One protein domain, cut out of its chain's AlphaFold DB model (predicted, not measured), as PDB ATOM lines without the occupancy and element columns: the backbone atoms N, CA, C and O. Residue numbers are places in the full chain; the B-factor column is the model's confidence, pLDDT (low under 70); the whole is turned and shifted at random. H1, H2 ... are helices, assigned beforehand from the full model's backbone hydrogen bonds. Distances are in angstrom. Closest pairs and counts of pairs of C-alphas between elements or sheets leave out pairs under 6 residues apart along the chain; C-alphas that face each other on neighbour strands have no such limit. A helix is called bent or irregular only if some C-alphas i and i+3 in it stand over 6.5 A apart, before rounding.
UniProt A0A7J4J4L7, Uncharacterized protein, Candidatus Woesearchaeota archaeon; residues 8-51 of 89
ATOM      1  N   LEU A   8      -9.418  -1.800   8.097       92.75
ATOM      2  CA  LEU A   8      -9.486  -3.057   8.837       92.75
ATOM      3  C   LEU A   8     -10.127  -2.815  10.208       92.75
ATOM      4  O   LEU A   8      -9.880  -1.760  10.790       92.75
ATOM      5  N   PRO A   9     -10.909  -3.773  10.734       96.44
ATOM      6  CA  PRO A   9     -11.303  -3.767  12.139       96.44
ATOM      7  C   PRO A   9     -10.075  -3.768  13.054       96.44
ATOM      8  O   PRO A   9      -9.059  -4.399  12.730       96.44
ATOM      9  N   ASP A  10     -10.181  -3.100  14.202       95.94
ATOM     10  CA  ASP A  10      -9.070  -2.947  15.146       95.94
ATOM     11  C   ASP A  10      -8.543  -4.303  15.626       95.94
ATOM     12  O   ASP A  10      -7.333  -4.497  15.734       95.94
ATOM     13  N   GLU A  11      -9.423  -5.282  15.837       96.69
ATOM     14  CA  GLU A  11      -9.038  -6.621  16.280       96.69
ATOM     15  C   GLU A  11      -8.150  -7.322  15.247       96.69
ATOM     16  O   GLU A  11      -7.134  -7.923  15.602       96.69
ATOM     17  N   ALA A  12      -8.495  -7.199  13.961       95.00
ATOM     18  CA  ALA A  12      -7.711  -7.778  12.877       95.00
ATOM     19  C   ALA A  12      -6.341  -7.098  12.772       95.00
ATOM     20  O   ALA A  12      -5.319  -7.774  12.665       95.00
ATOM     21  N   TYR A  13      -6.302  -5.767  12.866       95.31
ATOM     22  CA  TYR A  13      -5.046  -5.021  12.850       95.31
ATOM     23  C   TYR A  13      -4.138  -5.376  14.036       95.31
ATOM     24  O   TYR A  13      -2.924  -5.524  13.871       95.31
ATOM     25  N   MET A  14      -4.718  -5.552  15.224       97.31
ATOM     26  CA  MET A  14      -3.983  -5.966  16.418       97.31
ATOM     27  C   MET A  14      -3.386  -7.363  16.261       97.31
ATOM     28  O   MET A  14      -2.226  -7.560  16.623       97.31
ATOM     29  N   GLU A  15      -4.124  -8.309  15.684       96.56
ATOM     30  CA  GLU A  15      -3.604  -9.652  15.413       96.56
ATOM     31  C   GLU A  15      -2.451  -9.616  14.405       96.56
ATOM     32  O   GLU A  15      -1.405 -10.232  14.615       96.56
ATOM     33  N   MET A  16      -2.583  -8.797  13.359       96.31
ATOM     34  CA  MET A  16      -1.515  -8.610  12.379       96.31
ATOM     35  C   MET A  16      -0.242  -8.044  13.011       96.31
ATOM     36  O   MET A  16       0.863  -8.480  12.689       96.31
ATOM     37  N   LYS A  17      -0.391  -7.096  13.942       95.75
ATOM     38  CA  LYS A  17       0.731  -6.530  14.697       95.75
ATOM     39  C   LYS A  17       1.426  -7.536  15.607       95.75
ATOM     40  O   LYS A  17       2.631  -7.403  15.802       95.75
ATOM     41  N   ARG A  18       0.697  -8.500  16.178       97.94
ATOM     42  CA  ARG A  18       1.287  -9.551  17.029       97.94
ATOM     43  C   ARG A  18       2.149 -10.526  16.237       97.94
ATOM     44  O   ARG A  18       3.086 -11.073  16.805       97.94
ATOM     45  N   HIS A  19       1.850 -10.690  14.951       96.69
ATOM     46  CA  HIS A  19       2.524 -11.624  14.055       96.69
ATOM     47  C   HIS A  19       3.198 -10.901  12.876       96.69
ATOM     48  O   HIS A  19       2.778 -11.054  11.721       96.69
ATOM     49  N   PRO A  20       4.222 -10.064  13.126       95.00
ATOM     50  CA  PRO A  20       4.913  -9.316  12.077       95.00
ATOM     51  C   PRO A  20       5.714 -10.210  11.114       95.00
ATOM     52  O   PRO A  20       6.056  -9.773  10.017       95.00
ATOM     53  N   GLU A  21       6.006 -11.454  11.495       97.19
ATOM     54  CA  GLU A  21       6.650 -12.465  10.653       97.19
ATOM     55  C   GLU A  21       5.787 -12.888   9.453       97.19
ATOM     56  O   GLU A  21       6.305 -13.404   8.458       97.19
ATOM     57  N   ILE A  22       4.472 -12.654   9.517       95.38
ATOM     58  CA  ILE A  22       3.531 -13.006   8.458       95.38
ATOM     59  C   ILE A  22       3.493 -11.899   7.399       95.38
ATOM     60  O   ILE A  22       3.310 -10.713   7.682       95.38
ATOM     61  N   LYS A  23       3.573 -12.290   6.122       95.19
ATOM     62  CA  LYS A  23       3.369 -11.385   4.981       95.19
ATOM     63  C   LYS A  23       1.887 -11.069   4.794       95.19
ATOM     64  O   LYS A  23       1.234 -11.552   3.870       95.19
ATOM     65  N   TRP A  24       1.347 -10.216   5.652       94.69
ATOM     66  CA  TRP A  24      -0.080  -9.898   5.680       94.69
ATOM     67  C   TRP A  24      -0.651  -9.341   4.371       94.69
ATOM     68  O   TRP A  24      -1.807  -9.600   4.044       94.69
ATOM     69  N   SER A  25       0.153  -8.627   3.580       90.00
ATOM     70  CA  SER A  25      -0.259  -8.156   2.251       90.00
ATOM     71  C   SER A  25      -0.473  -9.301   1.252       90.00
ATOM     72  O   SER A  25      -1.301  -9.192   0.348       90.00
ATOM     73  N   GLU A  26       0.246 -10.411   1.411       92.50
ATOM     74  CA  GLU A  26       0.075 -11.630   0.624       92.50
ATOM     75  C   GLU A  26      -1.166 -12.399   1.075       92.50
ATOM     76  O   GLU A  26      -1.992 -12.762   0.238       92.50
ATOM     77  N   VAL A  27      -1.355 -12.527   2.392       93.94
ATOM     78  CA  VAL A  27      -2.562 -13.116   2.993       93.94
ATOM     79  C   VAL A  27      -3.817 -12.386   2.514       93.94
ATOM     80  O   VAL A  27      -4.739 -13.017   2.003       93.94
ATOM     81  N   ALA A  28      -3.831 -11.052   2.598       92.56
ATOM     82  CA  ALA A  28      -4.954 -10.238   2.143       92.56
ATOM     83  C   ALA A  28      -5.245 -10.452   0.650       92.56
ATOM     84  O   ALA A  28      -6.401 -10.596   0.250       92.56
ATOM     85  N   ARG A  29      -4.201 -10.527  -0.185       90.38
ATOM     86  CA  ARG A  29      -4.358 -10.764  -1.624       90.38
ATOM     87  C   ARG A  29      -4.975 -12.133  -1.908       90.38
ATOM     88  O   ARG A  29      -5.908 -12.206  -2.705       90.38
ATOM     89  N   HIS A  30      -4.488 -13.192  -1.263       90.00
ATOM     90  CA  HIS A  30      -5.049 -14.534  -1.431       90.00
ATOM     91  C   HIS A  30      -6.498 -14.600  -0.946       90.00
ATOM     92  O   HIS A  30      -7.354 -15.050  -1.703       90.00
ATOM     93  N   ALA A  31      -6.803 -14.029   0.222       92.06
ATOM     94  CA  ALA A  31      -8.160 -14.004   0.763       92.06
ATOM     95  C   ALA A  31      -9.158 -13.294  -0.172       92.06
ATOM     96  O   ALA A  31     -10.266 -13.787  -0.391       92.06
ATOM     97  N   ILE A  32      -8.766 -12.162  -0.774       90.88
ATOM     98  CA  ILE A  32      -9.609 -11.441  -1.740       90.88
ATOM     99  C   ILE A  32      -9.876 -12.304  -2.979       90.88
ATOM    100  O   ILE A  32     -11.025 -12.397  -3.422       90.88
ATOM    101  N   ILE A  33      -8.846 -12.947  -3.539       86.94
ATOM    102  CA  ILE A  33      -9.001 -13.793  -4.730       86.94
ATOM    103  C   ILE A  33      -9.889 -14.997  -4.403       86.94
ATOM    104  O   ILE A  33     -10.873 -15.234  -5.104       86.94
ATOM    105  N   GLU A  34      -9.598 -15.718  -3.322       84.94
ATOM    106  CA  GLU A  34     -10.379 -16.877  -2.882       84.94
ATOM    107  C   GLU A  34     -11.850 -16.518  -2.669       84.94
ATOM    108  O   GLU A  34     -12.738 -17.193  -3.197       84.94
ATOM    109  N   LYS A  35     -12.129 -15.412  -1.966       87.62
ATOM    110  CA  LYS A  35     -13.503 -14.970  -1.720       87.62
ATOM    111  C   LYS A  35     -14.212 -14.567  -3.008       87.62
ATOM    112  O   LYS A  35     -15.381 -14.907  -3.186       87.62
ATOM    113  N   THR A  36     -13.514 -13.894  -3.921       84.31
ATOM    114  CA  THR A  36     -14.060 -13.533  -5.239       84.31
ATOM    115  C   THR A  36     -14.461 -14.782  -6.021       84.31
ATOM    116  O   THR A  36     -15.531 -14.821  -6.625       84.31
ATOM    117  N   LEU A  37     -13.641 -15.831  -5.982       80.12
ATOM    118  CA  LEU A  37     -13.915 -17.081  -6.688       80.12
ATOM    119  C   LEU A  37     -15.051 -17.878  -6.039       80.12
ATOM    120  O   LEU A  37     -15.894 -18.422  -6.752       80.12
ATOM    121  N   LEU A  38     -15.134 -17.878  -4.706       81.19
ATOM    122  CA  LEU A  38     -16.279 -18.425  -3.978       81.19
ATOM    123  C   LEU A  38     -17.582 -17.723  -4.400       81.19
ATOM    124  O   LEU A  38     -18.576 -18.385  -4.702       81.19
ATOM    125  N   LEU A  39     -17.573 -16.386  -4.458       80.75
ATOM    126  CA  LEU A  39     -18.730 -15.586  -4.866       80.75
ATOM    127  C   LEU A  39     -19.135 -15.845  -6.322       80.75
ATOM    128  O   LEU A  39     -20.327 -15.878  -6.620       80.75
ATOM    129  N   LYS A  40     -18.170 -16.103  -7.211       78.44
ATOM    130  CA  LYS A  40     -18.443 -16.484  -8.604       78.44
ATOM    131  C   LYS A  40     -19.124 -17.855  -8.746       78.44
ATOM    132  O   LYS A  40     -19.573 -18.159  -9.843       78.44
ATOM    133  N   LYS A  41     -19.203 -18.688  -7.692       66.44
ATOM    134  CA  LYS A  41     -19.740 -20.077  -7.682       66.44
ATOM    135  C   LYS A  41     -19.133 -21.041  -8.717       66.44
ATOM    136  O   LYS A  41     -19.494 -22.214  -8.752       66.44
ATOM    137  N   SER A  42     -18.192 -20.576  -9.525       64.31
ATOM    138  CA  SER A  42     -17.441 -21.342 -10.504       64.31
ATOM    139  C   SER A  42     -16.049 -20.738 -10.599       64.31
ATOM    140  O   SER A  42     -15.898 -19.550 -10.887       64.31
ATOM    141  N   MET A  43     -15.040 -21.564 -10.358       65.88
ATOM    142  CA  MET A  43     -13.643 -21.220 -10.563       65.88
ATOM    143  C   MET A  43     -13.161 -21.981 -11.794       65.88
ATOM    144  O   MET A  43     -13.299 -23.204 -11.857       65.88
ATOM    145  N   HIS A  44     -12.591 -21.280 -12.773       69.94
ATOM    146  CA  HIS A  44     -11.902 -21.967 -13.860       69.94
ATOM    147  C   HIS A  44     -10.621 -22.608 -13.319       69.94
ATOM    148  O   HIS A  44      -9.897 -22.000 -12.531       69.94
ATOM    149  N   THR A  45     -10.292 -23.818 -13.777       72.94
ATOM    150  CA  THR A  45      -9.087 -24.552 -13.348       72.94
ATOM    151  C   THR A  45      -7.809 -23.717 -13.479       72.94
ATOM    152  O   THR A  45      -6.906 -23.811 -12.656       72.94
ATOM    153  N   THR A  46      -7.736 -22.844 -14.485       76.25
ATOM    154  CA  THR A  46      -6.602 -21.936 -14.704       76.25
ATOM    155  C   THR A  46      -6.480 -20.844 -13.639       76.25
ATOM    156  O   THR A  46      -5.370 -20.407 -13.345       76.25
ATOM    157  N   GLU A  47      -7.592 -20.400 -13.052       74.25
ATOM    158  CA  GLU A  47      -7.604 -19.457 -11.931       74.25
ATOM    159  C   GLU A  47      -7.211 -20.164 -10.627       74.25
ATOM    160  O   GLU A  47      -6.404 -19.626  -9.873       74.25
ATOM    161  N   PHE A  48      -7.672 -21.404 -10.421       77.94
ATOM    162  CA  PHE A  48      -7.275 -22.234  -9.277       77.94
ATOM    163  C   PHE A  48      -5.762 -22.449  -9.215       77.94
ATOM    164  O   PHE A  48      -5.135 -22.233  -8.184       77.94
ATOM    165  N   VAL A  49      -5.144 -22.812 -10.343       80.94
ATOM    166  CA  VAL A  49      -3.697 -23.066 -10.402       80.94
ATOM    167  C   VAL A  49      -2.882 -21.822 -10.023       80.94
ATOM    168  O   VAL A  49      -1.778 -21.954  -9.498       80.94
ATOM    169  N   LYS A  50      -3.411 -20.608 -10.232       81.75
ATOM    170  CA  LYS A  50      -2.729 -19.359  -9.849       81.75
ATOM    171  C   LYS A  50      -2.708 -19.113  -8.340       81.75
ATOM    172  O   LYS A  50      -1.833 -18.370  -7.900       81.75
ATOM    173  N   LEU A  51      -3.629 -19.715  -7.588       80.56
ATOM    174  CA  LEU A  51      -3.684 -19.640  -6.125       80.56
ATOM    175  C   LEU A  51      -2.689 -20.576  -5.437       80.56
ATOM    176  O   LEU A  51      -2.304 -20.337  -4.299       80.56
TER     177      LEU A  51
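This is residues 8 to 51 of the 89 residues of an uncharacterized protein of Candidatus Woesearchaeota archaeon (UniProt A0A7J4J4L7). Look first for the long helix H2, which makes the middle stroke of a flat, open zigzag of three helices; near Trp 24 a tight link joins it to the shorter helix H1, and past Leu 39 the backbone folds back and H3 runs beside the H2 residues round His 30, close to them but with few contacts. H1 stands off at the far end from H3, and residues 17 to 23, the last two residues of H1 and the link to H2, stick out with nothing packed on them. The printed part has 44 residues with three named helices, in the order H1, H2, H3, and no named strand; the class is all helix. The whole is loose, with a radius of gyration of the C-alphas of 13.3 A, and the C-alphas span 36 by 20 by 9 A along their three main axes.

Begin with H2, residues 24 to 39, the longest helix with 16 residues. Find C-alpha 24 at (-0.080, -9.898, 5.680); from there the helix runs 22.2 A to C-alpha 39 at (-18.730, -15.586, -4.866), and x falls along the way. Before it in the chain is H1, residues 10 to 18, 9 residues and 12.4 A from first to last C-alpha. Its first C-alpha, that of Asp 10, is at (-9.070, -2.947, 15.146). After H2 comes H3, residues 45 to 51, 7 residues and 10.3 A from first to last C-alpha. Look for its end at C-alpha 51, at (-3.684, -19.640, -6.125), which is also the last printed residue. No helix is bent or irregular.

Start again from H2 and go to H3. The two are close but not clearly touching, with 2 pairs of C-alphas within 8 A. Compare the C-alphas of His 30 and Leu 51, the closest of the two helices, and you will find them 7.1 A apart. The lines of H2 and H3 stand at a shallow tilt of 23 degrees, and they run opposite ways, with their centres 12.7 A apart. Now turn to the other end of H2. H1 and H2 are close but not clearly touching, with 1 pair of C-alphas within 8 A, that of Met 16 and Trp 24, 7.0 A apart. Their lines stand at a steep tilt of 47 degrees, they run opposite ways, and their centres are 17.7 A apart. H1 and H3 are apart. On the backbone, every O i to N i+4 pair is within hydrogen-bond range in H1 and H2. In H3 this holds for 1 of 3 such pairs, while 3 of 4 O i to N i+3 pairs are within range.

To see how large the whole is, take the C-alphas of Arg 18 and His 44, the two farthest apart, at 35.8 A; the first and last printed C-alphas, those of Leu 8 and Leu 51, are 23.1 A apart. The outline is flat. The links from H1 to H2 and from H2 to H3 are both tight, with 5 residues each, and no link is long. Residues 17 to 23, of which 17 and 18 belong to H1, stand free. The printed part has no cut; it runs from residue 8 to residue 51 of a full chain of 89 residues. Read the B-factor column for the model's confidence: the mean pLDDT of the printed part is 87.2, with 96 for H1, 88 for H2 and 78 for H3. Residues 41 to 44, in the link from H2 to H3, are under 70.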